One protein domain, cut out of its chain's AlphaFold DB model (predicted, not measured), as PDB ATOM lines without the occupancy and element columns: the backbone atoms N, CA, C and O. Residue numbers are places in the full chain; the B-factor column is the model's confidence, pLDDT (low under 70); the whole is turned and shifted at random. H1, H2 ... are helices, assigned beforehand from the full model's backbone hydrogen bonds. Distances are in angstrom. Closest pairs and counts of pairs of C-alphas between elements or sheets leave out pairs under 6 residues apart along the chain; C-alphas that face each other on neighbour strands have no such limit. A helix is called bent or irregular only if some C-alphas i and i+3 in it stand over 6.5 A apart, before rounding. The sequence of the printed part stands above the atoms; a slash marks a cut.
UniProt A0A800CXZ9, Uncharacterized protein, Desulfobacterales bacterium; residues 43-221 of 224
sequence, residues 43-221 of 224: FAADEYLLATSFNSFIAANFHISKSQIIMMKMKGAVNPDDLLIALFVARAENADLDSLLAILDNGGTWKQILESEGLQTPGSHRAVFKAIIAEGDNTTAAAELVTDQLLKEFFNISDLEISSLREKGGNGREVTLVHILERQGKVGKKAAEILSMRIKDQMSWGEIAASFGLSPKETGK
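What this domain is: This is residues 43 to 221 of the 224 residues of an uncharacterized protein of Desulfobacterales bacterium (UniProt A0A800CXZ9). Two groups of shorter, mostly crossed helices are joined through a middle made of the long helices H1 and H7: H3 to H6 lie toward one end of the body and H8 to H12 toward the other, while H2 packs on residues 55 to 59 of H1 at one side of the middle. H1 bridges the groups, its residues 43 to 57 packing on H9, H11 and H12 and its residues 55 to 62 on H2 and H3, while H7 sits nearest the centre, packed on H3, H6 and H9. The printed part has 179 residues with twelve named helices, H1 to H12 in chain order, and no named strand; the class is all helix. It is compact, with a radius of gyration of the C-alphas of 16.8 A, and spans 50 by 34 by 25 A.

Where its parts are: H1, the longest helix, holds residues 43 to 62, 29.6 A from C-alpha 43 at (229.255, 236.000, 262.219) to C-alpha 62 at (243.882, 261.697, 262.557). It is irregular: C-alphas 44 and 47 are 7.3 A apart. H2 is residues 66 to 75, H3 80 to 93 (20.0 A), H4 97 to 105, H5 110 to 114 and H6 126 to 135. H7 holds residues 139 to 155 and measures 23.6 A. H8 is residues 159 to 167, H9 172 to 184 (18.5 A), H10 191 to 199, H11 205 to 211 and H12 216 to 219, where C-alpha 219 is at (242.916, 243.403, 259.506).

How they stand to each other: H1 is the hub, touching five helices. Its residues 50 to 57 touch H9, about perpendicular at 81 degrees, closest at the C-alphas of Phe 54 and Arg 173, 5.8 A. H11 touches H1 at Asp 46 and Trp 205, C-alphas 5.2 A apart, and H12 at Leu 49 and Pro 216, 5.3 A. H2 touches H1 at 78 degrees, with C-alphas 59 and 66 closest at 5.6 A. H7 touches H3 at a steep tilt of 54 degrees, the closest C-alphas being Asp 81 and Ala 143, 5.3 A. H6 and H7 form a helical hairpin at 25 degrees, with C-alphas 132 and 142 closest at 4.9 A. H4 touches H3 at C-alphas 90 and 97, 5.5 A; H5 touches H6 at C-alphas 111 and 133, 5.0 A. H10 touches H9 at C-alphas 178 and 191, 4.9 A; H8 only just touches H10, with 3 pairs of C-alphas within 8 A, the closest 165 and 192 at 6.3 A. H2 and H9, for instance, are apart. Every O i to N i+4 pair is within hydrogen-bond range in H2 to H9 and H11; H1 has 14 of 16, H10 4 of 5, and H12 is too short for one.

The domain as a whole: The C-alphas of Glu 117 and Ser 211 are the farthest apart, 51.0 A. The printed part has no cut. The link from H5 to H6, 11 residues, is long. Mean pLDDT of the printed part is 92.3; residues 76 to 77 and 185 to 187 are under 70.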
ATOM      1  N   PHE A  43     229.498 234.568 261.983       94.00
ATOM      2  CA  PHE A  43     229.255 236.000 262.219       94.00
ATOM      3  C   PHE A  43     229.781 236.543 263.559       94.00
ATOM      4  O   PHE A  43     229.749 237.749 263.782       94.00
ATOM      5  N   ALA A  44     230.262 235.688 264.465       91.62
ATOM      6  CA  ALA A  44     230.601 236.097 265.829       91.62
ATOM      7  C   ALA A  44     231.748 237.121 265.897       91.62
ATOM      8  O   ALA A  44     231.793 237.926 266.823       91.62
ATOM      9  N   ALA A  45     232.653 237.114 264.914       91.56
ATOM     10  CA  ALA A  45     233.795 238.026 264.853       91.56
ATOM     11  C   ALA A  45     233.531 239.308 264.035       91.56
ATOM     12  O   ALA A  45     234.422 240.156 263.946       91.56
ATOM     13  N   ASP A  46     232.348 239.469 263.431       94.44
ATOM     14  CA  ASP A  46     232.073 240.560 262.484       94.44
ATOM     15  C   ASP A  46     232.122 241.936 263.150       94.44
ATOM     16  O   ASP A  46     232.783 242.843 262.647       94.44
ATOM     17  N   GLU A  47     231.479 242.086 264.311       91.56
ATOM     18  CA  GLU A  47     231.497 243.348 265.057       91.56
ATOM     19  C   GLU A  47     232.919 243.742 265.461       91.56
ATOM     20  O   GLU A  47     233.316 244.896 265.298       91.56
ATOM     21  N   TYR A  48     233.707 242.774 265.946       91.38
ATOM     22  CA  TYR A  48     235.107 243.003 266.291       91.38
ATOM     23  C   TYR A  48     235.902 243.466 265.069       91.38
ATOM     24  O   TYR A  48     236.676 244.423 265.161       91.38
ATOM     25  N   LEU A  49     235.701 242.804 263.927       93.62
ATOM     26  CA  LEU A  49     236.416 243.086 262.691       93.62
ATOM     27  C   LEU A  49     236.082 244.472 262.131       93.62
ATOM     28  O   LEU A  49     236.993 245.234 261.796       93.62
ATOM     29  N   LEU A  50     234.799 244.827 262.078       94.94
ATOM     30  CA  LEU A  50     234.356 246.153 261.652       94.94
ATOM     31  C   LEU A  50     234.888 247.229 262.603       94.94
ATOM     32  O   LEU A  50     235.489 248.206 262.156       94.94
ATOM     33  N   ALA A  51     234.760 247.027 263.917       92.38
ATOM     34  CA  ALA A  51     235.221 247.994 264.910       92.38
ATOM     35  C   ALA A  51     236.745 248.190 264.883       92.38
ATOM     36  O   ALA A  51     237.224 249.325 264.928       92.38
ATOM     37  N   THR A  52     237.530 247.110 264.811       92.62
ATOM     38  CA  THR A  52     238.999 247.198 264.813       92.62
ATOM     39  C   THR A  52     239.527 247.829 263.525       92.62
ATOM     40  O   THR A  52     240.431 248.666 263.583       92.62
ATOM     41  N   SER A  53     238.935 247.497 262.375       95.06
ATOM     42  CA  SER A  53     239.328 248.055 261.074       95.06
ATOM     43  C   SER A  53     238.967 249.533 260.995       95.06
ATOM     44  O   SER A  53     239.824 250.354 260.674       95.06
ATOM     45  N   PHE A  54     237.754 249.899 261.418       95.94
ATOM     46  CA  PHE A  54     237.315 251.291 261.448       95.94
ATOM     47  C   PHE A  54     238.137 252.139 262.426       95.94
ATOM     48  O   PHE A  54     238.631 253.196 262.059       95.94
ATOM     49  N   ASN A  55     238.405 251.658 263.647       94.25
ATOM     50  CA  ASN A  55     239.280 252.382 264.577       94.25
ATOM     51  C   ASN A  55     240.708 252.550 264.025       94.25
ATOM     52  O   ASN A  55     241.368 253.535 264.343       94.25
ATOM     53  N   SER A  56     241.195 251.604 263.218       94.69
ATOM     54  CA  SER A  56     242.500 251.723 262.547       94.69
ATOM     55  C   SER A  56     242.469 252.772 261.440       94.69
ATOM     56  O   SER A  56     243.416 253.539 261.308       94.69
ATOM     57  N   PHE A  57     241.365 252.848 260.701       96.94
ATOM     58  CA  PHE A  57     241.119 253.881 259.701       96.94
ATOM     59  C   PHE A  57     241.047 255.286 260.312       96.94
ATOM     60  O   PHE A  57     241.716 256.196 259.827       96.94
ATOM     61  N   ILE A  58     240.324 255.454 261.422       97.00
ATOM     62  CA  ILE A  58     240.287 256.720 262.168       97.00
ATOM     63  C   ILE A  58     241.681 257.067 262.713       97.00
ATOM     64  O   ILE A  58     242.153 258.186 262.533       97.00
ATOM     65  N   ALA A  59     242.385 256.103 263.313       96.19
ATOM     66  CA  ALA A  59     243.746 256.309 263.811       96.19
ATOM     67  C   ALA A  59     244.698 256.816 262.717       96.19
ATOM     68  O   ALA A  59     245.461 257.753 262.952       96.19
ATOM     69  N   ALA A  60     244.617 256.231 261.520       96.19
ATOM     70  CA  ALA A  60     245.436 256.623 260.381       96.19
ATOM     71  C   ALA A  60     245.089 258.029 259.856       96.19
ATOM     72  O   ALA A  60     245.998 258.795 259.552       96.19
ATOM     73  N   ASN A  61     243.802 258.396 259.799       96.94
ATOM     74  CA  ASN A  61     243.352 259.708 259.306       96.94
ATOM     75  C   ASN A  61     243.681 260.886 260.233       96.94
ATOM     76  O   ASN A  61     243.867 262.008 259.761       96.94
ATOM     77  N   PHE A  62     243.699 260.649 261.546       96.12
ATOM     78  CA  PHE A  62     243.882 261.697 262.557       96.12
ATOM     79  C   PHE A  62     245.241 261.634 263.257       96.12
ATOM     80  O   PHE A  62     245.492 262.415 264.167       96.12
ATOM     81  N   HIS A  63     246.117 260.706 262.857       95.31
ATOM     82  CA  HIS A  63     247.438 260.499 263.462       95.31
ATOM     83  C   HIS A  63     247.394 260.304 264.989       95.31
ATOM     84  O   HIS A  63     248.294 260.716 265.721       95.31
ATOM     85  N   ILE A  64     246.351 259.628 265.473       94.75
ATOM     86  CA  ILE A  64     246.165 259.266 266.883       94.75
ATOM     87  C   ILE A  64     246.235 257.753 267.050       94.75
ATOM     88  O   ILE A  64     245.883 256.982 266.159       94.75
ATOM     89  N   SER A  65     246.657 257.279 268.219       93.56
ATOM     90  CA  SER A  65     246.672 255.842 268.482       93.56
ATOM     91  C   SER A  65     245.253 255.283 268.638       93.56
ATOM     92  O   SER A  65     244.360 255.915 269.204       93.56
ATOM     93  N   LYS A  66     245.055 254.014 268.258       90.69
ATOM     94  CA  LYS A  66     243.795 253.293 268.529       90.69
ATOM     95  C   LYS A  66     243.439 253.276 270.015       90.69
ATOM     96  O   LYS A  66     242.266 253.289 270.368       90.69
ATOM     97  N   SER A  67     244.453 253.248 270.884       89.81
ATOM     98  CA  SER A  67     244.246 253.312 272.331       89.81
ATOM     99  C   SER A  67     243.644 254.649 272.761       89.81
ATOM    100  O   SER A  67     242.715 254.644 273.558       89.81
ATOM    101  N   GLN A  68     244.081 255.770 272.175       91.00
ATOM    102  CA  GLN A  68     243.489 257.085 272.432       91.00
ATOM    103  C   GLN A  68     242.030 257.137 271.968       91.00
ATOM    104  O   GLN A  68     241.189 257.588 272.734       91.00
ATOM    105  N   ILE A  69     241.702 256.590 270.790       90.56
ATOM    106  CA  ILE A  69     240.307 256.497 270.308       90.56
ATOM    107  C   ILE A  69     239.434 255.714 271.293       90.56
ATOM    108  O   ILE A  69     238.347 256.160 271.651       90.56
ATOM    109  N   ILE A  70     239.905 254.551 271.752       88.00
ATOM    110  CA  ILE A  70     239.169 253.733 272.727       88.00
ATOM    111  C   ILE A  70     238.993 254.503 274.041       88.00
ATOM    112  O   ILE A  70     237.894 254.529 274.585       88.00
ATOM    113  N   MET A  71     240.044 255.163 274.531       87.38
ATOM    114  CA  MET A  71     239.973 255.953 275.759       87.38
ATOM    115  C   MET A  71     239.012 257.140 275.634       87.38
ATOM    116  O   MET A  71     238.280 257.393 276.583       87.38
ATOM    117  N   MET A  72     238.966 257.827 274.488       89.75
ATOM    118  CA  MET A  72     237.998 258.904 274.229       89.75
ATOM    119  C   MET A  72     236.558 258.376 274.261       89.75
ATOM    120  O   MET A  72     235.725 258.924 274.976       89.75
ATOM    121  N   LYS A  73     236.296 257.233 273.609       86.44
ATOM    122  CA  LYS A  73     234.986 256.555 273.658       86.44
ATOM    123  C   LYS A  73     234.584 256.127 275.075       86.44
ATOM    124  O   LYS A  73     233.403 256.102 275.395       86.44
ATOM    125  N   MET A  74     235.549 255.760 275.919       82.81
ATOM    126  CA  MET A  74     235.283 255.308 277.291       82.81
ATOM    127  C   MET A  74     235.132 256.453 278.299       82.81
ATOM    128  O   MET A  74     234.368 256.308 279.249       82.81
ATOM    129  N   LYS A  75     235.884 257.551 278.149       76.44
ATOM    130  CA  LYS A  75     235.953 258.626 279.152       76.44
ATOM    131  C   LYS A  75     234.748 259.564 279.144       76.44
ATOM    132  O   LYS A  75     234.413 260.069 280.207       76.44
ATOM    133  N   GLY A  76     234.144 259.820 277.986       59.91
ATOM    134  CA  GLY A  76     233.198 260.931 277.851       59.91
ATOM    135  C   GLY A  76     231.716 260.567 277.834       59.91
ATOM    136  O   GLY A  76     230.907 261.463 277.724       59.91
ATOM    137  N   ALA A  77     231.328 259.282 277.825       60.91
ATOM    138  CA  ALA A  77     229.978 258.874 277.379       60.91
ATOM    139  C   ALA A  77     229.570 259.452 275.996       60.91
ATOM    140  O   ALA A  77     228.426 259.305 275.574       60.91
ATOM    141  N   VAL A  78     230.529 260.046 275.277       73.06
ATOM    142  CA  VAL A  78     230.373 260.665 273.970       73.06
ATOM    143  C   VAL A  78     229.986 259.581 272.981       73.06
ATOM    144  O   VAL A  78     230.646 258.538 272.874       73.06
ATOM    145  N   ASN A  79     228.908 259.839 272.248       87.94
ATOM    146  CA  ASN A  79     228.476 258.984 271.160       87.94
ATOM    147  C   ASN A  79     229.653 258.783 270.175       87.94
ATOM    148  O   ASN A  79     230.282 259.759 269.765       87.94
ATOM    149  N   PRO A  80     229.995 257.540 269.784       90.44
ATOM    150  CA  PRO A  80     231.061 257.284 268.819       90.44
ATOM    151  C   PRO A  80     230.963 258.088 267.515       90.44
ATOM    152  O   PRO A  80     232.007 258.383 266.931       90.44
ATOM    153  N   ASP A  81     229.745 258.413 267.080       95.00
ATOM    154  CA  ASP A  81     229.476 259.206 265.879       95.00
ATOM    155  C   ASP A  81     229.837 260.683 266.109       95.00
ATOM    156  O   ASP A  81     230.551 261.276 265.301       95.00
ATOM    157  N   ASP A  82     229.484 261.239 267.273       95.44
ATOM    158  CA  ASP A  82     229.890 262.592 267.670       95.44
ATOM    159  C   ASP A  82     231.407 262.711 267.809       95.44
ATOM    160  O   ASP A  82     231.996 263.682 267.342       95.44
ATOM    161  N   LEU A  83     232.081 261.700 268.366       95.31
ATOM    162  CA  LEU A  83     233.545 261.699 268.434       95.31
ATOM    163  C   LEU A  83     234.181 261.757 267.035       95.31
ATOM    164  O   LEU A  83     235.195 262.428 266.848       95.31
ATOM    165  N   LEU A  84     233.616 261.045 266.056       97.31
ATOM    166  CA  LEU A  84     234.117 261.070 264.682       97.31
ATOM    167  C   LEU A  84     233.956 262.459 264.057       97.31
ATOM    168  O   LEU A  84     234.910 262.978 263.472       97.31
ATOM    169  N   ILE A  85     232.773 263.057 264.203       97.44
ATOM    170  CA  ILE A  85     232.496 264.403 263.697       97.44
ATOM    171  C   ILE A  85     233.413 265.416 264.399       97.44
ATOM    172  O   ILE A  85     234.053 266.220 263.725       97.44
ATOM    173  N   ALA A  86     233.586 265.319 265.721       96.38
ATOM    174  CA  ALA A  86     234.458 266.194 266.504       96.38
ATOM    175  C   ALA A  86     235.916 266.130 266.042       96.38
ATOM    176  O   ALA A  86     236.539 267.169 265.838       96.38
ATOM    177  N   LEU A  87     236.456 264.926 265.823       97.00
ATOM    178  CA  LEU A  87     237.809 264.741 265.291       97.00
ATOM    179  C   LEU A  87     237.960 265.375 263.902       97.00
ATOM    180  O   LEU A  87     238.968 266.028 263.623       97.00
ATOM    181  N   PHE A  88     236.957 265.199 263.039       97.44
ATOM    182  CA  PHE A  88     236.948 265.784 261.701       97.44
ATOM    183  C   PHE A  88     236.929 267.314 261.741       97.44
ATOM    184  O   PHE A  88     237.780 267.941 261.107       97.44
ATOM    185  N   VAL A  89     236.027 267.902 262.530       95.94
ATOM    186  CA  VAL A  89     235.908 269.357 262.704       95.94
ATOM    187  C   VAL A  89     237.172 269.936 263.342       95.94
ATOM    188  O   VAL A  89     237.726 270.894 262.810       95.94
ATOM    189  N   ALA A  90     237.690 269.321 264.410       95.12
ATOM    190  CA  ALA A  90     238.926 269.745 265.068       95.12
ATOM    191  C   ALA A  90     240.108 269.801 264.092       95.12
ATOM    192  O   ALA A  90     240.847 270.782 264.067       95.12
ATOM    193  N   ARG A  91     240.260 268.781 263.235       94.75
ATOM    194  CA  ARG A  91     241.317 268.747 262.213       94.75
ATOM    195  C   ARG A  91     241.110 269.803 261.125       94.75
ATOM    196  O   ARG A  91     242.079 270.433 260.720       94.75
ATOM    197  N   ALA A  92     239.883 269.962 260.627       93.69
ATOM    198  CA  ALA A  92     239.575 270.882 259.530       93.69
ATOM    199  C   ALA A  92     239.711 272.359 259.944       93.69
ATOM    200  O   ALA A  92     240.216 273.168 259.171       93.69
ATOM    201  N   GLU A  93     239.314 272.684 261.173       92.25
ATOM    202  CA  GLU A  93     239.281 274.055 261.700       92.25
ATOM    203  C   GLU A  93     240.474 274.393 262.598       92.25
ATOM    204  O   GLU A  93     240.563 275.504 263.114       92.25
ATOM    205  N   ASN A  94     241.383 273.437 262.825       90.94
ATOM    206  CA  ASN A  94     242.422 273.538 263.852       90.94
ATOM    207  C   ASN A  94     241.832 273.927 265.230       90.94
ATOM    208  O   ASN A  94     242.390 274.750 265.959       90.94
ATOM    209  N   ALA A  95     240.667 273.360 265.552       92.44
ATOM    210  CA  ALA A  95     239.934 273.618 266.785       92.44
ATOM    211  C   ALA A  95     240.323 272.625 267.891       92.44
ATOM    212  O   ALA A  95     240.784 271.512 267.628       92.44
ATOM    213  N   ASP A  96     240.113 273.024 269.145       93.62
ATOM    214  CA  ASP A  96     240.362 272.175 270.308       93.62
ATOM    215  C   ASP A  96     239.264 271.110 270.465       93.62
ATOM    216  O   ASP A  96     238.094 271.432 270.670       93.62
ATOM    217  N   LEU A  97     239.646 269.832 270.374       93.88
ATOM    218  CA  LEU A  97     238.716 268.699 270.414       93.88
ATOM    219  C   LEU A  97     237.916 268.645 271.723       93.88
ATOM    220  O   LEU A  97     236.709 268.407 271.685       93.88
ATOM    221  N   ASP A  98     238.575 268.866 272.862       92.44
ATOM    222  CA  ASP A  98     237.933 268.781 274.176       92.44
ATOM    223  C   ASP A  98     236.874 269.881 274.337       92.44
ATOM    224  O   ASP A  98     235.793 269.625 274.866       92.44
ATOM    225  N   SER A  99     237.128 271.078 273.800       93.12
ATOM    226  CA  SER A  99     236.150 272.169 273.754       93.12
ATOM    227  C   SER A  99     234.926 271.825 272.898       93.12
ATOM    228  O   SER A  99     233.801 272.101 273.316       93.12
ATOM    229  N   LEU A 100     235.113 271.194 271.730       94.00
ATOM    230  CA  LEU A 100     233.992 270.762 270.880       94.00
ATOM    231  C   LEU A 100     233.116 269.728 271.596       94.00
ATOM    232  O   LEU A 100     231.892 269.858 271.618       94.00
ATOM    233  N   LEU A 101     233.745 268.723 272.208       92.88
ATOM    234  CA  LEU A 101     233.037 267.677 272.946       92.88
ATOM    235  C   LEU A 101     232.326 268.236 274.182       92.88
ATOM    236  O   LEU A 101     231.179 267.880 274.433       92.88
ATOM    237  N   ALA A 102     232.945 269.178 274.897       91.88
ATOM    238  CA  ALA A 102     232.315 269.837 276.035       91.88
ATOM    239  C   ALA A 102     231.043 270.606 275.641       91.88
ATOM    240  O   ALA A 102     230.087 270.628 276.413       91.88
ATOM    241  N   ILE A 103     230.987 271.226 274.456       92.50
ATOM    242  CA  ILE A 103     229.761 271.891 273.980       92.50
ATOM    243  C   ILE A 103     228.627 270.870 273.818       92.50
ATOM    244  O   ILE A 103     227.517 271.122 274.287       92.50
ATOM    245  N   LEU A 104     228.909 269.712 273.213       92.38
ATOM    246  CA  LEU A 104     227.923 268.641 273.017       92.38
ATOM    247  C   LEU A 104     227.462 268.039 274.349       92.38
ATOM    248  O   LEU A 104     226.262 267.892 274.571       92.38
ATOM    249  N   ASP A 105     228.394 267.775 275.269       90.38
ATOM    250  CA  ASP A 105     228.089 267.236 276.602       90.38
ATOM    251  C   ASP A 105     227.191 268.182 277.422       90.38
ATOM    252  O   ASP A 105     226.420 267.736 278.274       90.38
ATOM    253  N   ASN A 106     227.240 269.488 277.141       91.31
ATOM    254  CA  ASN A 106     226.374 270.500 277.753       91.31
ATOM    255  C   ASN A 106     225.066 270.748 276.971       91.31
ATOM    256  O   ASN A 106     224.382 271.746 277.210       91.31
ATOM    257  N   GLY A 107     224.694 269.847 276.056       91.62
ATOM    258  CA  GLY A 107     223.447 269.915 275.287       91.62
ATOM    259  C   GLY A 107     223.505 270.823 274.058       91.62
ATOM    260  O   GLY A 107     222.460 271.161 273.502       91.62
ATOM    261  N   GLY A 108     224.703 271.240 273.643       93.44
ATOM    262  CA  GLY A 108     224.903 271.944 272.383       93.44
ATOM    263  C   GLY A 108     224.735 271.030 271.166       93.44
ATOM    264  O   GLY A 108     224.710 269.806 271.283       93.44
ATOM    265  N   THR A 109     224.635 271.624 269.976       94.69
ATOM    266  CA  THR A 109     224.449 270.887 268.713       94.69
ATOM    267  C   THR A 109     225.563 271.159 267.709       94.69
ATOM    268  O   THR A 109     226.215 272.207 267.739       94.69
ATOM    269  N   TRP A 110     225.733 270.254 266.739       95.50
ATOM    270  CA  TRP A 110     226.662 270.464 265.624       95.50
ATOM    271  C   TRP A 110     226.382 271.745 264.850       95.50
ATOM    272  O   TRP A 110     227.318 272.422 264.441       95.50
ATOM    273  N   LYS A 111     225.109 272.125 264.707       95.38
ATOM    274  CA  LYS A 111     224.735 273.398 264.094       95.38
ATOM    275  C   LYS A 111     225.323 274.590 264.848       95.38
ATOM    276  O   LYS A 111     225.952 275.437 264.230       95.38
ATOM    277  N   GLN A 112     225.167 274.635 266.171       94.31
ATOM    278  CA  GLN A 112     225.704 275.726 266.993       94.31
ATOM    279  C   GLN A 112     227.231 275.798 266.929       94.31
ATOM    280  O   GLN A 112     227.789 276.889 266.850       94.31
ATOM    281  N   ILE A 113     227.899 274.641 266.940       94.50
ATOM    282  CA  ILE A 113     229.354 274.559 266.803       94.50
ATOM    283  C   ILE A 113     229.781 275.110 265.438       94.50
ATOM    284  O   ILE A 113     230.590 276.033 265.377       94.50
ATOM    285  N   LEU A 114     229.211 274.576 264.355       94.31
ATOM    286  CA  LEU A 114     229.613 274.864 262.977       94.31
ATOM    287  C   LEU A 114     229.231 276.273 262.495       94.31
ATOM    288  O   LEU A 114     229.863 276.787 261.576       94.31
ATOM    289  N   GLU A 115     228.225 276.902 263.105       91.81
ATOM    290  CA  GLU A 115     227.823 278.290 262.829       91.81
ATOM    291  C   GLU A 115     228.514 279.317 263.750       91.81
ATOM    292  O   GLU A 115     228.247 280.514 263.637       91.81
ATOM    293  N   SER A 116     229.394 278.889 264.665       88.94
ATOM    294  CA  SER A 116     230.086 279.807 265.578       88.94
ATOM    295  C   SER A 116     231.096 280.708 264.848       88.94
ATOM    296  O   SER A 116     231.814 280.272 263.950       88.94
ATOM    297  N   GLU A 117     231.190 281.977 265.267       72.44
ATOM    298  CA  GLU A 117     231.992 283.027 264.600       72.44
ATOM    299  C   GLU A 117     233.508 282.729 264.526       72.44
ATOM    300  O   GLU A 117     234.245 283.421 263.822       72.44
ATOM    301  N   GLY A 118     233.987 281.700 265.234       71.50
ATOM    302  CA  GLY A 118     235.396 281.306 265.283       71.50
ATOM    303  C   GLY A 118     235.837 280.283 264.233       71.50
ATOM    304  O   GLY A 118     237.043 280.109 264.062       71.50
ATOM    305  N   LEU A 119     234.914 279.613 263.533       77.25
ATOM    306  CA  LEU A 119     235.268 278.578 262.553       77.25
ATOM    307  C   LEU A 119     235.405 279.184 261.153       77.25
ATOM    308  O   LEU A 119     234.512 279.863 260.643       77.25
ATOM    309  N   GLN A 120     236.552 278.951 260.524       74.38
ATOM    310  CA  GLN A 120     236.899 279.468 259.205       74.38
ATOM    311  C   GLN A 120     236.899 278.307 258.222       74.38
ATOM    312  O   GLN A 120     237.957 277.843 257.800       74.38
ATOM    313  N   THR A 121     235.705 277.852 257.831       73.88
ATOM    314  CA  THR A 121     235.600 276.591 257.098       73.88
ATOM    315  C   THR A 121     236.369 276.586 255.787       73.88
ATOM    316  O   THR A 121     235.968 277.311 254.854       73.88
ATOM    317  N   PRO A 122     237.429 275.748 255.667       73.81
ATOM    318  CA  PRO A 122     238.180 275.619 254.434       73.81
ATOM    319  C   PRO A 122     237.251 275.259 253.277       73.81
ATOM    320  O   PRO A 122     236.281 274.508 253.428       73.81
ATOM    321  N   GLY A 123     237.559 275.772 252.083       76.50
ATOM    322  CA  GLY A 123     236.715 275.570 250.902       76.50
ATOM    323  C   GLY A 123     236.436 274.094 250.588       76.50
ATOM    324  O   GLY A 123     235.336 273.773 250.147       76.50
ATOM    325  N   SER A 124     237.386 273.197 250.879       80.88
ATOM    326  CA  SER A 124     237.257 271.749 250.662       80.88
ATOM    327  C   SER A 124     236.264 271.057 251.601       80.88
ATOM    328  O   SER A 124     235.682 270.049 251.212       80.88
ATOM    329  N   HIS A 125     236.043 271.578 252.812       90.62
ATOM    330  CA  HIS A 125     235.196 270.940 253.835       90.62
ATOM    331  C   HIS A 125     233.844 271.633 254.030       90.62
ATOM    332  O   HIS A 125     232.930 271.054 254.617       90.62
ATOM    333  N   ARG A 126     233.663 272.823 253.445       90.38
ATOM    334  CA  ARG A 126     232.424 273.614 253.535       90.38
ATOM    335  C   ARG A 126     231.167 272.854 253.119       90.38
ATOM    336  O   ARG A 126     230.126 273.005 253.753       90.38
ATOM    337  N   ALA A 127     231.250 272.049 252.061       93.19
ATOM    338  CA  ALA A 127     230.115 271.251 251.601       93.19
ATOM    339  C   ALA A 127     229.696 270.203 252.645       93.19
ATOM    340  O   ALA A 127     228.508 270.069 252.930       93.19
ATOM    341  N   VAL A 128     230.671 269.524 253.260       95.69
ATOM    342  CA  VAL A 128     230.434 268.505 254.294       95.69
ATOM    343  C   VAL A 128     229.856 269.143 255.552       95.69
ATOM    344  O   VAL A 128     228.876 268.643 256.085       95.69
ATOM    345  N   PHE A 129     230.379 270.292 255.985       95.62
ATOM    346  CA  PHE A 129     229.855 271.002 257.157       95.62
ATOM    347  C   PHE A 129     228.409 271.450 256.957       95.62
ATOM    348  O   PHE A 129     227.567 271.241 257.827       95.62
ATOM    349  N   LYS A 130     228.088 271.999 255.781       95.06
ATOM    350  CA  LYS A 130     226.708 272.357 255.442       95.06
ATOM    351  C   LYS A 130     225.783 271.135 255.465       95.06
ATOM    352  O   LYS A 130     224.645 271.256 255.908       95.06
ATOM    353  N   ALA A 131     226.262 269.985 254.996       96.38
ATOM    354  CA  ALA A 131     225.498 268.743 255.028       96.38
ATOM    355  C   ALA A 131     225.301 268.230 256.467       96.38
ATOM    356  O   ALA A 131     224.178 267.900 256.825       96.38
ATOM    357  N   ILE A 132     226.326 268.287 257.328       96.75
ATOM    358  CA  ILE A 132     226.208 267.965 258.764       96.75
ATOM    359  C   ILE A 132     225.141 268.842 259.435       96.75
ATOM    360  O   ILE A 132     224.288 268.329 260.151       96.75
ATOM    361  N   ILE A 133     225.142 270.155 259.174       95.94
ATOM    362  CA  ILE A 133     224.115 271.071 259.702       95.94
ATOM    363  C   ILE A 133     222.714 270.670 259.213       95.94
ATOM    364  O   ILE A 133     221.750 270.762 259.972       95.94
ATOM    365  N   ALA A 134     222.592 270.242 257.953       96.75
ATOM    366  CA  ALA A 134     221.318 269.852 257.355       96.75
ATOM    367  C   ALA A 134     220.745 268.548 257.940       96.75
ATOM    368  O   ALA A 134     219.524 268.420 258.002       96.75
ATOM    369  N   GLU A 135     221.594 267.626 258.408       96.56
ATOM    370  CA  GLU A 135     221.161 266.406 259.110       96.56
ATOM    371  C   GLU A 135     220.567 266.690 260.502       96.56
ATOM    372  O   GLU A 135     219.813 265.874 261.039       96.56
ATOM    373  N   GLY A 136     220.866 267.853 261.094       92.56
ATOM    374  CA  GLY A 136     220.340 268.255 262.398       92.56
ATOM    375  C   GLY A 136     220.760 267.292 263.511       92.56
ATOM    376  O   GLY A 136     221.948 267.113 263.763       92.56
ATOM    377  N   ASP A 137     219.779 266.673 264.172       89.75
ATOM    378  CA  ASP A 137     220.005 265.751 265.296       89.75
ATOM    379  C   ASP A 137     220.357 264.317 264.846       89.75
ATOM    380  O   ASP A 137     220.626 263.447 265.679       89.75
ATOM    381  N   ASN A 138     220.368 264.033 263.536       95.31
ATOM    382  CA  ASN A 138     220.734 262.719 263.005       95.31
ATOM    383  C   ASN A 138     222.262 262.543 262.937       95.31
ATOM    384  O   ASN A 138     222.878 262.554 261.867       95.31
ATOM    385  N   THR A 139     222.882 262.360 264.103       94.12
ATOM    386  CA  THR A 139     224.343 262.242 264.248       94.12
ATOM    387  C   THR A 139     224.928 261.054 263.491       94.12
ATOM    388  O   THR A 139     226.030 261.157 262.957       94.12
ATOM    389  N   THR A 140     224.181 259.958 263.351       95.69
ATOM    390  CA  THR A 140     224.611 258.809 262.547       95.69
ATOM    391  C   THR A 140     224.695 259.153 261.062       95.69
ATOM    392  O   THR A 140     225.707 258.847 260.435       95.69
ATOM    393  N   ALA A 141     223.701 259.838 260.484       96.81
ATOM    394  CA  ALA A 141     223.797 260.284 259.090       96.81
ATOM    395  C   ALA A 141     224.928 261.307 258.893       96.81
ATOM    396  O   ALA A 141     225.703 261.198 257.940       96.81
ATOM    397  N   ALA A 142     225.101 262.237 259.837       97.50
ATOM    398  CA  ALA A 142     226.224 263.173 259.823       97.50
ATOM    399  C   ALA A 142     227.592 262.458 259.880       97.50
ATOM    400  O   ALA A 142     228.516 262.817 259.146       97.50
ATOM    401  N   ALA A 143     227.725 261.413 260.696       97.62
ATOM    402  CA  ALA A 143     228.943 260.611 260.781       97.62
ATOM    403  C   ALA A 143     229.212 259.797 259.505       97.62
ATOM    404  O   ALA A 143     230.375 259.597 259.142       97.62
ATOM    405  N   GLU A 144     228.173 259.361 258.790       98.06
ATOM    406  CA  GLU A 144     228.321 258.716 257.480       98.06
ATOM    407  C   GLU A 144     228.852 259.703 256.424       98.06
ATOM    408  O   GLU A 144     229.774 259.348 255.689       98.06
ATOM    409  N   LEU A 145     228.396 260.964 256.423       97.81
ATOM    410  CA  LEU A 145     228.944 262.026 255.559       97.81
ATOM    411  C   LEU A 145     230.431 262.294 255.842       97.81
ATOM    412  O   LEU A 145     231.239 262.426 254.920       97.81
ATOM    413  N   VAL A 146     230.806 262.353 257.124       98.19
ATOM    414  CA  VAL A 146     232.214 262.488 257.533       98.19
ATOM    415  C   VAL A 146     233.022 261.268 257.101       98.19
ATOM    416  O   VAL A 146     234.132 261.414 256.589       98.19
ATOM    417  N   THR A 147     232.472 260.065 257.267       98.44
ATOM    418  CA  THR A 147     233.131 258.823 256.849       98.44
ATOM    419  C   THR A 147     233.394 258.821 255.346       98.44
ATOM    420  O   THR A 147     234.515 258.524 254.939       98.44
ATOM    421  N   ASP A 148     232.415 259.214 254.531       98.06
ATOM    422  CA  ASP A 148     232.567 259.319 253.077       98.06
ATOM    423  C   ASP A 148     233.665 260.319 252.701       98.06
ATOM    424  O   ASP A 148     234.540 260.005 251.891       98.06
ATOM    425  N   GLN A 149     233.698 261.486 253.349       97.81
ATOM    426  CA  GLN A 149     234.763 262.464 253.123       97.81
ATOM    427  C   GLN A 149     236.151 261.907 253.476       97.81
ATOM    428  O   GLN A 149     237.093 262.062 252.696       97.81
ATOM    429  N   LEU A 150     236.286 261.221 254.613       97.88
ATOM    430  CA  LEU A 150     237.548 260.594 255.012       97.88
ATOM    431  C   LEU A 150     237.961 259.474 254.052       97.88
ATOM    432  O   LEU A 150     239.147 259.306 253.776       97.88
ATOM    433  N   LEU A 151     237.008 258.700 253.529       97.94
ATOM    434  CA  LEU A 151     237.293 257.644 252.560       97.94
ATOM    435  C   LEU A 151     237.844 258.225 251.254       97.94
ATOM    436  O   LEU A 151     238.851 257.721 250.750       97.94
ATOM    437  N   LYS A 152     237.242 259.312 250.752       97.12
ATOM    438  CA  LYS A 152     237.729 260.045 249.571       97.12
ATOM    439  C   LYS A 152     239.159 260.517 249.769       97.12
ATOM    440  O   LYS A 152     240.008 260.268 248.920       97.12
ATOM    441  N   GLU A 153     239.436 261.159 250.899       95.81
ATOM    442  CA  GLU A 153     240.765 261.690 251.210       95.81
ATOM    443  C   GLU A 153     241.809 260.578 251.377       95.81
ATOM    444  O   GLU A 153     242.917 260.677 250.852       95.81
ATOM    445  N   PHE A 154     241.464 259.503 252.087       96.56
ATOM    446  CA  PHE A 154     242.423 258.473 252.482       96.56
ATOM    447  C   PHE A 154     242.701 257.435 251.387       96.56
ATOM    448  O   PHE A 154     243.840 256.982 251.225       96.56
ATOM    449  N   PHE A 155     241.667 257.022 250.651       96.19
ATOM    450  CA  PHE A 155     241.776 256.010 249.595       96.19
ATOM    451  C   PHE A 155     241.791 256.603 248.184       96.19
ATOM    452  O   PHE A 155     242.015 255.855 247.236       96.19
ATOM    453  N   ASN A 156     241.605 257.921 248.037       96.19
ATOM    454  CA  ASN A 156     241.479 258.593 246.743       96.19
ATOM    455  C   ASN A 156     240.348 258.001 245.878       96.19
ATOM    456  O   ASN A 156     240.512 257.789 244.676       96.19
ATOM    457  N   ILE A 157     239.209 257.698 246.512       96.06
ATOM    458  CA  ILE A 157     238.010 257.169 245.845       96.06
ATOM    459  C   ILE A 157     237.026 258.291 245.506       96.06
ATOM    460  O   ILE A 157     237.013 259.344 246.145       96.06
ATOM    461  N   SER A 158     236.205 258.075 244.479       97.06
ATOM    462  CA  SER A 158     235.243 259.074 243.991       97.06
ATOM    463  C   SER A 158     233.891 259.003 244.707       97.06
ATOM    464  O   SER A 158     233.517 257.955 245.234       97.06
ATOM    465  N   ASP A 159     233.111 260.089 244.646       96.44
ATOM    466  CA  ASP A 159     231.725 260.102 245.141       96.44
ATOM    467  C   ASP A 159     230.870 259.019 244.464       96.44
ATOM    468  O   ASP A 159     230.122 258.317 245.134       96.44
ATOM    469  N   LEU A 160     231.041 258.818 243.150       97.62
ATOM    470  CA  LEU A 160     230.320 257.790 242.393       97.62
ATOM    471  C   LEU A 160     230.615 256.378 242.914       97.62
ATOM    472  O   LEU A 160     229.714 255.546 243.014       97.62
ATOM    473  N   GLU A 161     231.876 256.102 243.246       97.75
ATOM    474  CA  GLU A 161     232.280 254.807 243.786       97.75
ATOM    475  C   GLU A 161     231.653 254.563 245.160       97.75
ATOM    476  O   GLU A 161     231.033 253.517 245.364       97.75
ATOM    477  N   ILE A 162     231.718 255.550 246.057       98.06
ATOM    478  CA  ILE A 162     231.074 255.486 247.375       98.06
ATOM    479  C   ILE A 162     229.569 255.267 247.220       98.06
ATOM    480  O   ILE A 162     229.043 254.296 247.767       98.06
ATOM    481  N   SER A 163     228.881 256.100 246.432       97.69
ATOM    482  CA  SER A 163     227.439 255.967 246.192       97.69
ATOM    483  C   SER A 163     227.082 254.575 245.668       97.69
ATOM    484  O   SER A 163     226.144 253.964 246.172       97.69
ATOM    485  N   SER A 164     227.882 254.010 244.757       97.81
ATOM    486  CA  SER A 164     227.645 252.655 244.236       97.81
ATOM    487  C   SER A 164     227.742 251.553 245.305       97.81
ATOM    488  O   SER A 164     227.082 250.516 245.192       97.81
ATOM    489  N   LEU A 165     228.554 251.748 246.352       98.25
ATOM    490  CA  LEU A 165     228.649 250.827 247.491       98.25
ATOM    491  C   LEU A 165     227.499 251.043 248.484       98.25
ATOM    492  O   LEU A 165     226.956 250.065 249.006       98.25
ATOM    493  N   ARG A 166     227.083 252.298 248.699       97.31
ATOM    494  CA  ARG A 166     225.916 252.648 249.527       97.31
ATOM    495  C   ARG A 166     224.620 252.089 248.950       97.31
ATOM    496  O   ARG A 166     223.862 251.459 249.678       97.31
ATOM    497  N   GLU A 167     224.406 252.227 247.642       97.06
ATOM    498  CA  GLU A 167     223.240 251.675 246.928       97.06
ATOM    499  C   GLU A 167     223.147 250.149 247.040       97.06
ATOM    500  O   GLU A 167     222.058 249.577 247.005       97.06
ATOM    501  N   LYS A 168     224.288 249.475 247.216       96.38
ATOM    502  CA  LYS A 168     224.332 248.031 247.467       96.38
ATOM    503  C   LYS A 168     224.012 247.659 248.911       96.38
ATOM    504  O   LYS A 168     223.831 246.476 249.162       96.38
ATOM    505  N   GLY A 169     223.923 248.625 249.824       96.06
ATOM    506  CA  GLY A 169     223.618 248.429 251.242       96.06
ATOM    507  C   GLY A 169     224.822 248.537 252.179       96.06
ATOM    508  O   GLY A 169     224.688 248.196 253.350       96.06
ATOM    509  N   GLY A 170     225.989 248.983 251.699       97.44
ATOM    510  CA  GLY A 170     227.169 249.160 252.548       97.44
ATOM    511  C   GLY A 170     227.037 250.364 253.488       97.44
ATOM    512  O   GLY A 170     226.792 251.485 253.038       97.44
ATOM    513  N   ASN A 171     227.248 250.153 254.789       97.19
ATOM    514  CA  ASN A 171     227.437 251.257 255.744       97.19
ATOM    515  C   ASN A 171     228.906 251.730 255.795       97.19
ATOM    516  O   ASN A 171     229.785 251.090 255.213       97.19
ATOM    517  N   GLY A 172     229.211 252.813 256.519       97.31
ATOM    518  CA  GLY A 172     230.537 253.437 256.462       97.31
ATOM    519  C   GLY A 172     231.651 252.525 256.960       97.31
ATOM    520  O   GLY A 172     232.757 252.518 256.411       97.31
ATOM    521  N   ARG A 173     231.358 251.672 257.947       97.44
ATOM    522  CA  ARG A 173     232.319 250.690 258.474       97.44
ATOM    523  C   ARG A 173     232.583 249.573 257.474       97.44
ATOM    524  O   ARG A 173     233.727 249.144 257.336       97.44
ATOM    525  N   GLU A 174     231.549 249.114 256.779       98.31
ATOM    526  CA  GLU A 174     231.669 248.085 255.746       98.31
ATOM    527  C   GLU A 174     232.401 248.616 254.514       98.31
ATOM    528  O   GLU A 174     233.340 247.969 254.058       98.31
ATOM    529  N   VAL A 175     232.052 249.818 254.039       98.44
ATOM    530  CA  VAL A 175     232.753 250.504 252.939       98.44
ATOM    531  C   VAL A 175     234.236 250.690 253.283       98.44
ATOM    532  O   VAL A 175     235.115 250.354 252.489       98.44
ATOM    533  N   THR A 176     234.535 251.118 254.512       98.06
ATOM    534  CA  THR A 176     235.915 251.199 255.010       98.06
ATOM    535  C   THR A 176     236.618 249.842 254.958       98.06
ATOM    536  O   THR A 176     237.735 249.740 254.449       98.06
ATOM    537  N   LEU A 177     235.982 248.786 255.474       97.56
ATOM    538  CA  LEU A 177     236.571 247.449 255.505       97.56
ATOM    539  C   LEU A 177     236.863 246.921 254.095       97.56
ATOM    540  O   LEU A 177     237.951 246.394 253.871       97.56
ATOM    541  N   VAL A 178     235.942 247.071 253.140       97.69
ATOM    542  CA  VAL A 178     236.158 246.547 251.783       97.69
ATOM    543  C   VAL A 178     237.292 247.265 251.052       97.69
ATOM    544  O   VAL A 178     238.047 246.596 250.354       97.69
ATOM    545  N   HIS A 179     237.497 248.568 251.272       97.12
ATOM    546  CA  HIS A 179     238.651 249.277 250.705       97.12
ATOM    547  C   HIS A 179     239.975 248.907 251.386       97.12
ATOM    548  O   HIS A 179     241.002 248.788 250.714       97.12
ATOM    549  N   ILE A 180     239.966 248.647 252.700       95.38
ATOM    550  CA  ILE A 180     241.135 248.080 253.394       95.38
ATOM    551  C   ILE A 180     241.496 246.718 252.787       95.38
ATOM    552  O   ILE A 180     242.665 246.469 252.484       95.38
ATOM    553  N   LEU A 181     240.501 245.846 252.599       94.94
ATOM    554  CA  LEU A 181     240.699 244.512 252.034       94.94
ATOM    555  C   LEU A 181     241.119 244.560 250.561       94.94
ATOM    556  O   LEU A 181     241.999 243.797 250.181       94.94
ATOM    557  N   GLU A 182     240.568 245.463 249.746       94.69
ATOM    558  CA  GLU A 182     240.991 245.655 248.352       94.69
ATOM    559  C   GLU A 182     242.470 246.056 248.267       94.69
ATOM    560  O   GLU A 182     243.229 245.457 247.506       94.69
ATOM    561  N   ARG A 183     242.905 247.031 249.074       91.12
ATOM    562  CA  ARG A 183     244.284 247.546 249.030       91.12
ATOM    563  C   ARG A 183     245.327 246.515 249.469       91.12
ATOM    564  O   ARG A 183     246.475 246.581 249.039       91.12
ATOM    565  N   GLN A 184     244.941 245.600 250.354       84.75
ATOM    566  CA  GLN A 184     245.842 244.625 250.982       84.75
ATOM    567  C   GLN A 184     245.712 243.227 250.376       84.75
ATOM    568  O   GLN A 184     246.595 242.378 250.519       84.75
ATOM    569  N   GLY A 185     244.594 242.971 249.706       69.12
ATOM    570  CA  GLY A 185     244.263 241.686 249.138       69.12
ATOM    571  C   GLY A 185     245.168 241.348 247.965       69.12
ATOM    572  O   GLY A 185     245.164 242.010 246.933       69.12
ATOM    573  N   LYS A 186     245.861 240.214 248.064       67.31
ATOM    574  CA  LYS A 186     246.627 239.629 246.947       67.31
ATOM    575  C   LYS A 186     245.743 239.180 245.773       67.31
ATOM    576  O   LYS A 186     246.255 238.818 244.724       67.31
ATOM    577  N   VAL A 187     244.424 239.154 245.973       69.19
ATOM    578  CA  VAL A 187     243.442 238.470 245.119       69.19
ATOM    579  C   VAL A 187     242.856 239.394 244.035       69.19
ATOM    580  O   VAL A 187     242.063 238.945 243.218       69.19
ATOM    581  N   GLY A 188     243.239 240.677 243.980       83.38
ATOM    582  CA  GLY A 188     242.838 241.596 242.898       83.38
ATOM    583  C   GLY A 188     241.338 241.931 242.832       83.38
ATOM    584  O   GLY A 188     240.899 242.534 241.856       83.38
ATOM    585  N   LYS A 189     240.558 241.549 243.852       93.69
ATOM    586  CA  LYS A 189     239.125 241.854 243.964       93.69
ATOM    587  C   LYS A 189     238.904 243.325 244.303       93.69
ATOM    588  O   LYS A 189     239.563 243.854 245.198       93.69
ATOM    589  N   LYS A 190     237.927 243.945 243.645       95.88
ATOM    590  CA  LYS A 190     237.474 245.318 243.899       95.88
ATOM    591  C   LYS A 190     236.545 245.405 245.105       95.88
ATOM    592  O   LYS A 190     235.803 244.457 245.372       95.88
ATOM    593  N   ALA A 191     236.504 246.552 245.789       97.00
ATOM    594  CA  ALA A 191     235.621 246.793 246.937       97.00
ATOM    595  C   ALA A 191     234.162 246.362 246.689       97.00
ATOM    596  O   ALA A 191     233.550 245.696 247.524       97.00
ATOM    597  N   ALA A 192     233.626 246.653 245.500       97.06
ATOM    598  CA  ALA A 192     232.276 246.260 245.097       97.06
ATOM    599  C   ALA A 192     232.059 244.737 245.021       97.06
ATOM    600  O   ALA A 192     230.958 244.252 245.307       97.06
ATOM    601  N   GLU A 193     233.081 243.980 244.622       96.94
ATOM    602  CA  GLU A 193     233.046 242.515 244.603       96.94
ATOM    603  C   GLU A 193     233.120 241.962 246.027       96.94
ATOM    604  O   GLU A 193     232.364 241.055 246.367       96.94
ATOM    605  N   ILE A 194     233.965 242.551 246.879       97.38
ATOM    606  CA  ILE A 194     234.114 242.153 248.286       97.38
ATOM    607  C   ILE A 194     232.812 242.403 249.056       97.38
ATOM    608  O   ILE A 194     232.340 241.521 249.771       97.38
ATOM    609  N   LEU A 195     232.172 243.561 248.865       98.00
ATOM    610  CA  LEU A 195     230.870 243.850 249.473       98.00
ATOM    611  C   LEU A 195     229.789 242.873 248.985       98.00
ATOM    612  O   LEU A 195     228.941 242.435 249.761       98.00
ATOM    613  N   SER A 196     229.840 242.470 247.713       97.38
ATOM    614  CA  SER A 196     228.892 241.491 247.167       97.38
ATOM    615  C   SER A 196     229.023 240.117 247.835       97.38
ATOM    616  O   SER A 196     228.000 239.464 248.024       97.38
ATOM    617  N   MET A 197     230.221 239.713 248.276       97.12
ATOM    618  CA  MET A 197     230.409 238.473 249.050       97.12
ATOM    619  C   MET A 197     229.622 238.498 250.370       97.12
ATOM    620  O   MET A 197     229.051 237.493 250.792       97.12
ATOM    621  N   ARG A 198     229.527 239.665 251.022       97.25
ATOM    622  CA  ARG A 198     228.699 239.828 252.223       97.25
ATOM    623  C   ARG A 198     227.212 239.768 251.886       97.25
ATOM    624  O   ARG A 198     226.461 239.039 252.525       97.25
ATOM    625  N   ILE A 199     226.789 240.561 250.907       95.94
ATOM    626  CA  ILE A 199     225.367 240.852 250.687       95.94
ATOM    627  C   ILE A 199     224.674 239.752 249.877       95.94
ATOM    628  O   ILE A 199     223.546 239.374 250.189       95.94
ATOM    629  N   LYS A 200     225.338 239.209 248.855       95.56
ATOM    630  CA  LYS A 200     224.779 238.162 247.987       95.56
ATOM    631  C   LYS A 200     225.125 236.768 248.490       95.56
ATOM    632  O   LYS A 200     224.225 235.953 248.657       95.56
ATOM    633  N   ASP A 201     226.397 236.530 248.799       96.56
ATOM    634  CA  ASP A 201     226.873 235.192 249.181       96.56
ATOM    635  C   ASP A 201     226.685 234.910 250.684       96.56
ATOM    636  O   ASP A 201     226.944 233.801 251.155       96.56
ATOM    637  N   GLN A 202     226.196 235.899 251.450       96.00
ATOM    638  CA  GLN A 202     225.892 235.785 252.883       96.00
ATOM    639  C   GLN A 202     227.101 235.304 253.708       96.00
ATOM    640  O   GLN A 202     226.968 234.589 254.718       96.00
ATOM    641  N   MET A 203     228.304 235.686 253.269       97.00
ATOM    642  CA  MET A 203     229.543 235.411 253.986       97.00
ATOM    643  C   MET A 203     229.662 236.318 255.214       97.00
ATOM    644  O   MET A 203     229.230 237.477 255.231       97.00
ATOM    645  N   SER A 204     230.269 235.790 256.273       97.00
ATOM    646  CA  SER A 204     230.664 236.637 257.407       97.00
ATOM    647  C   SER A 204     231.859 237.522 257.043       97.00
ATOM    648  O   SER A 204     232.652 237.155 256.178       97.00
ATOM    649  N   TRP A 205     232.045 238.660 257.713       96.75
ATOM    650  CA  TRP A 205     233.254 239.465 257.513       96.75
ATOM    651  C   TRP A 205     234.513 238.695 257.926       96.75
ATOM    652  O   TRP A 205     235.549 238.822 257.272       96.75
ATOM    653  N   GLY A 206     234.418 237.852 258.961       94.62
ATOM    654  CA  GLY A 206     235.504 236.948 259.352       94.62
ATOM    655  C   GLY A 206     235.870 235.929 258.263       94.62
ATOM    656  O   GLY A 206     237.051 235.702 258.010       94.62
ATOM    657  N   GLU A 207     234.872 235.361 257.589       95.44
ATOM    658  CA  GLU A 207     235.054 234.423 256.472       95.44
ATOM    659  C   GLU A 207     235.628 235.117 255.232       95.44
ATOM    660  O   GLU A 207     236.559 234.601 254.612       95.44
ATOM    661  N   ILE A 208     235.133 236.318 254.912       95.81
ATOM    662  CA  ILE A 208     235.688 237.153 253.844       95.81
ATOM    663  C   ILE A 208     237.160 237.430 254.153       95.81
ATOM    664  O   ILE A 208     238.001 237.066 253.342       95.81
ATOM    665  N   ALA A 209     237.509 237.963 255.327       93.88
ATOM    666  CA  ALA A 209     238.905 238.223 255.690       93.88
ATOM    667  C   ALA A 209     239.789 236.962 255.604       93.88
ATOM    668  O   ALA A 209     240.881 237.017 255.033       93.88
ATOM    669  N   ALA A 210     239.292 235.811 256.070       91.88
ATOM    670  CA  ALA A 210     240.003 234.539 255.966       91.88
ATOM    671  C   ALA A 210     240.271 234.131 254.504       91.88
ATOM    672  O   ALA A 210     241.357 233.634 254.207       91.88
ATOM    673  N   SER A 211     239.344 234.406 253.576       92.19
ATOM    674  CA  SER A 211     239.552 234.166 252.134       92.19
ATOM    675  C   SER A 211     240.670 235.024 251.519       92.19
ATOM    676  O   SER A 211     241.256 234.640 250.508       92.19
ATOM    677  N   PHE A 212     241.025 236.142 252.162       91.31
ATOM    678  CA  PHE A 212     242.181 236.980 251.821       91.31
ATOM    679  C   PHE A 212     243.453 236.604 252.603       91.31
ATOM    680  O   PHE A 212     244.475 237.279 252.475       91.31
ATOM    681  N   GLY A 213     243.418 235.530 253.402       90.44
ATOM    682  CA  GLY A 213     244.539 235.103 254.242       90.44
ATOM    683  C   GLY A 213     244.769 236.002 255.460       90.44
ATOM    684  O   GLY A 213     245.893 236.070 255.950       90.44
ATOM    685  N   LEU A 214     243.731 236.705 255.925       90.75
ATOM    686  CA  LEU A 214     243.793 237.633 257.050       90.75
ATOM    687  C   LEU A 214     242.953 237.121 258.221       90.75
ATOM    688  O   LEU A 214     241.783 236.764 258.070       90.75
ATOM    689  N   SER A 215     243.522 237.148 259.421       87.25
ATOM    690  CA  SER A 215     242.749 237.032 260.657       87.25
ATOM    691  C   SER A 215     242.108 238.376 261.033       87.25
ATOM    692  O   SER A 215     242.659 239.435 260.714       87.25
ATOM    693  N   PRO A 216     241.011 238.386 261.818       82.56
ATOM    694  CA  PRO A 216     240.404 239.639 262.267       82.56
ATOM    695  C   PRO A 216     241.373 240.580 263.006       82.56
ATOM    696  O   PRO A 216     241.273 241.805 262.928       82.56
ATOM    697  N   LYS A 217     242.347 240.003 263.719       83.00
ATOM    698  CA  LYS A 217     243.400 240.744 264.422       83.00
ATOM    699  C   LYS A 217     244.377 241.426 263.461       83.00
ATOM    700  O   LYS A 217     244.867 242.510 263.781       83.00
ATOM    701  N   GLU A 218     244.698 240.792 262.336       88.06
ATOM    702  CA  GLU A 218     245.606 241.338 261.321       88.06
ATOM    703  C   GLU A 218     244.947 242.459 260.531       88.06
ATOM    704  O   GLU A 218     245.597 243.475 260.300       88.06
ATOM    705  N   THR A 219     243.650 242.351 260.226       83.00
ATOM    706  CA  THR A 219     242.916 243.403 259.506       83.00
ATOM    707  C   THR A 219     242.987 244.752 260.221       83.00
ATOM    708  O   THR A 219     243.249 245.783 259.605       83.00
ATOM    709  N   GLY A 220     242.888 244.747 261.553       80.88
ATOM    710  CA  GLY A 220     243.062 245.945 262.381       80.88
ATOM    711  C   GLY A 220     244.498 246.485 262.457       80.88
ATOM    712  O   GLY A 220     244.770 247.365 263.266       80.88
ATOM    713  N   LYS A 221     245.459 245.945 261.710       87.38
ATOM    714  CA  LYS A 221     246.837 246.459 261.634       87.38
ATOM    715  C   LYS A 221     247.215 246.935 260.236       87.38
ATOM    716  O   LYS A 221     248.288 247.491 260.075       87.38
TER     717      LYS A 221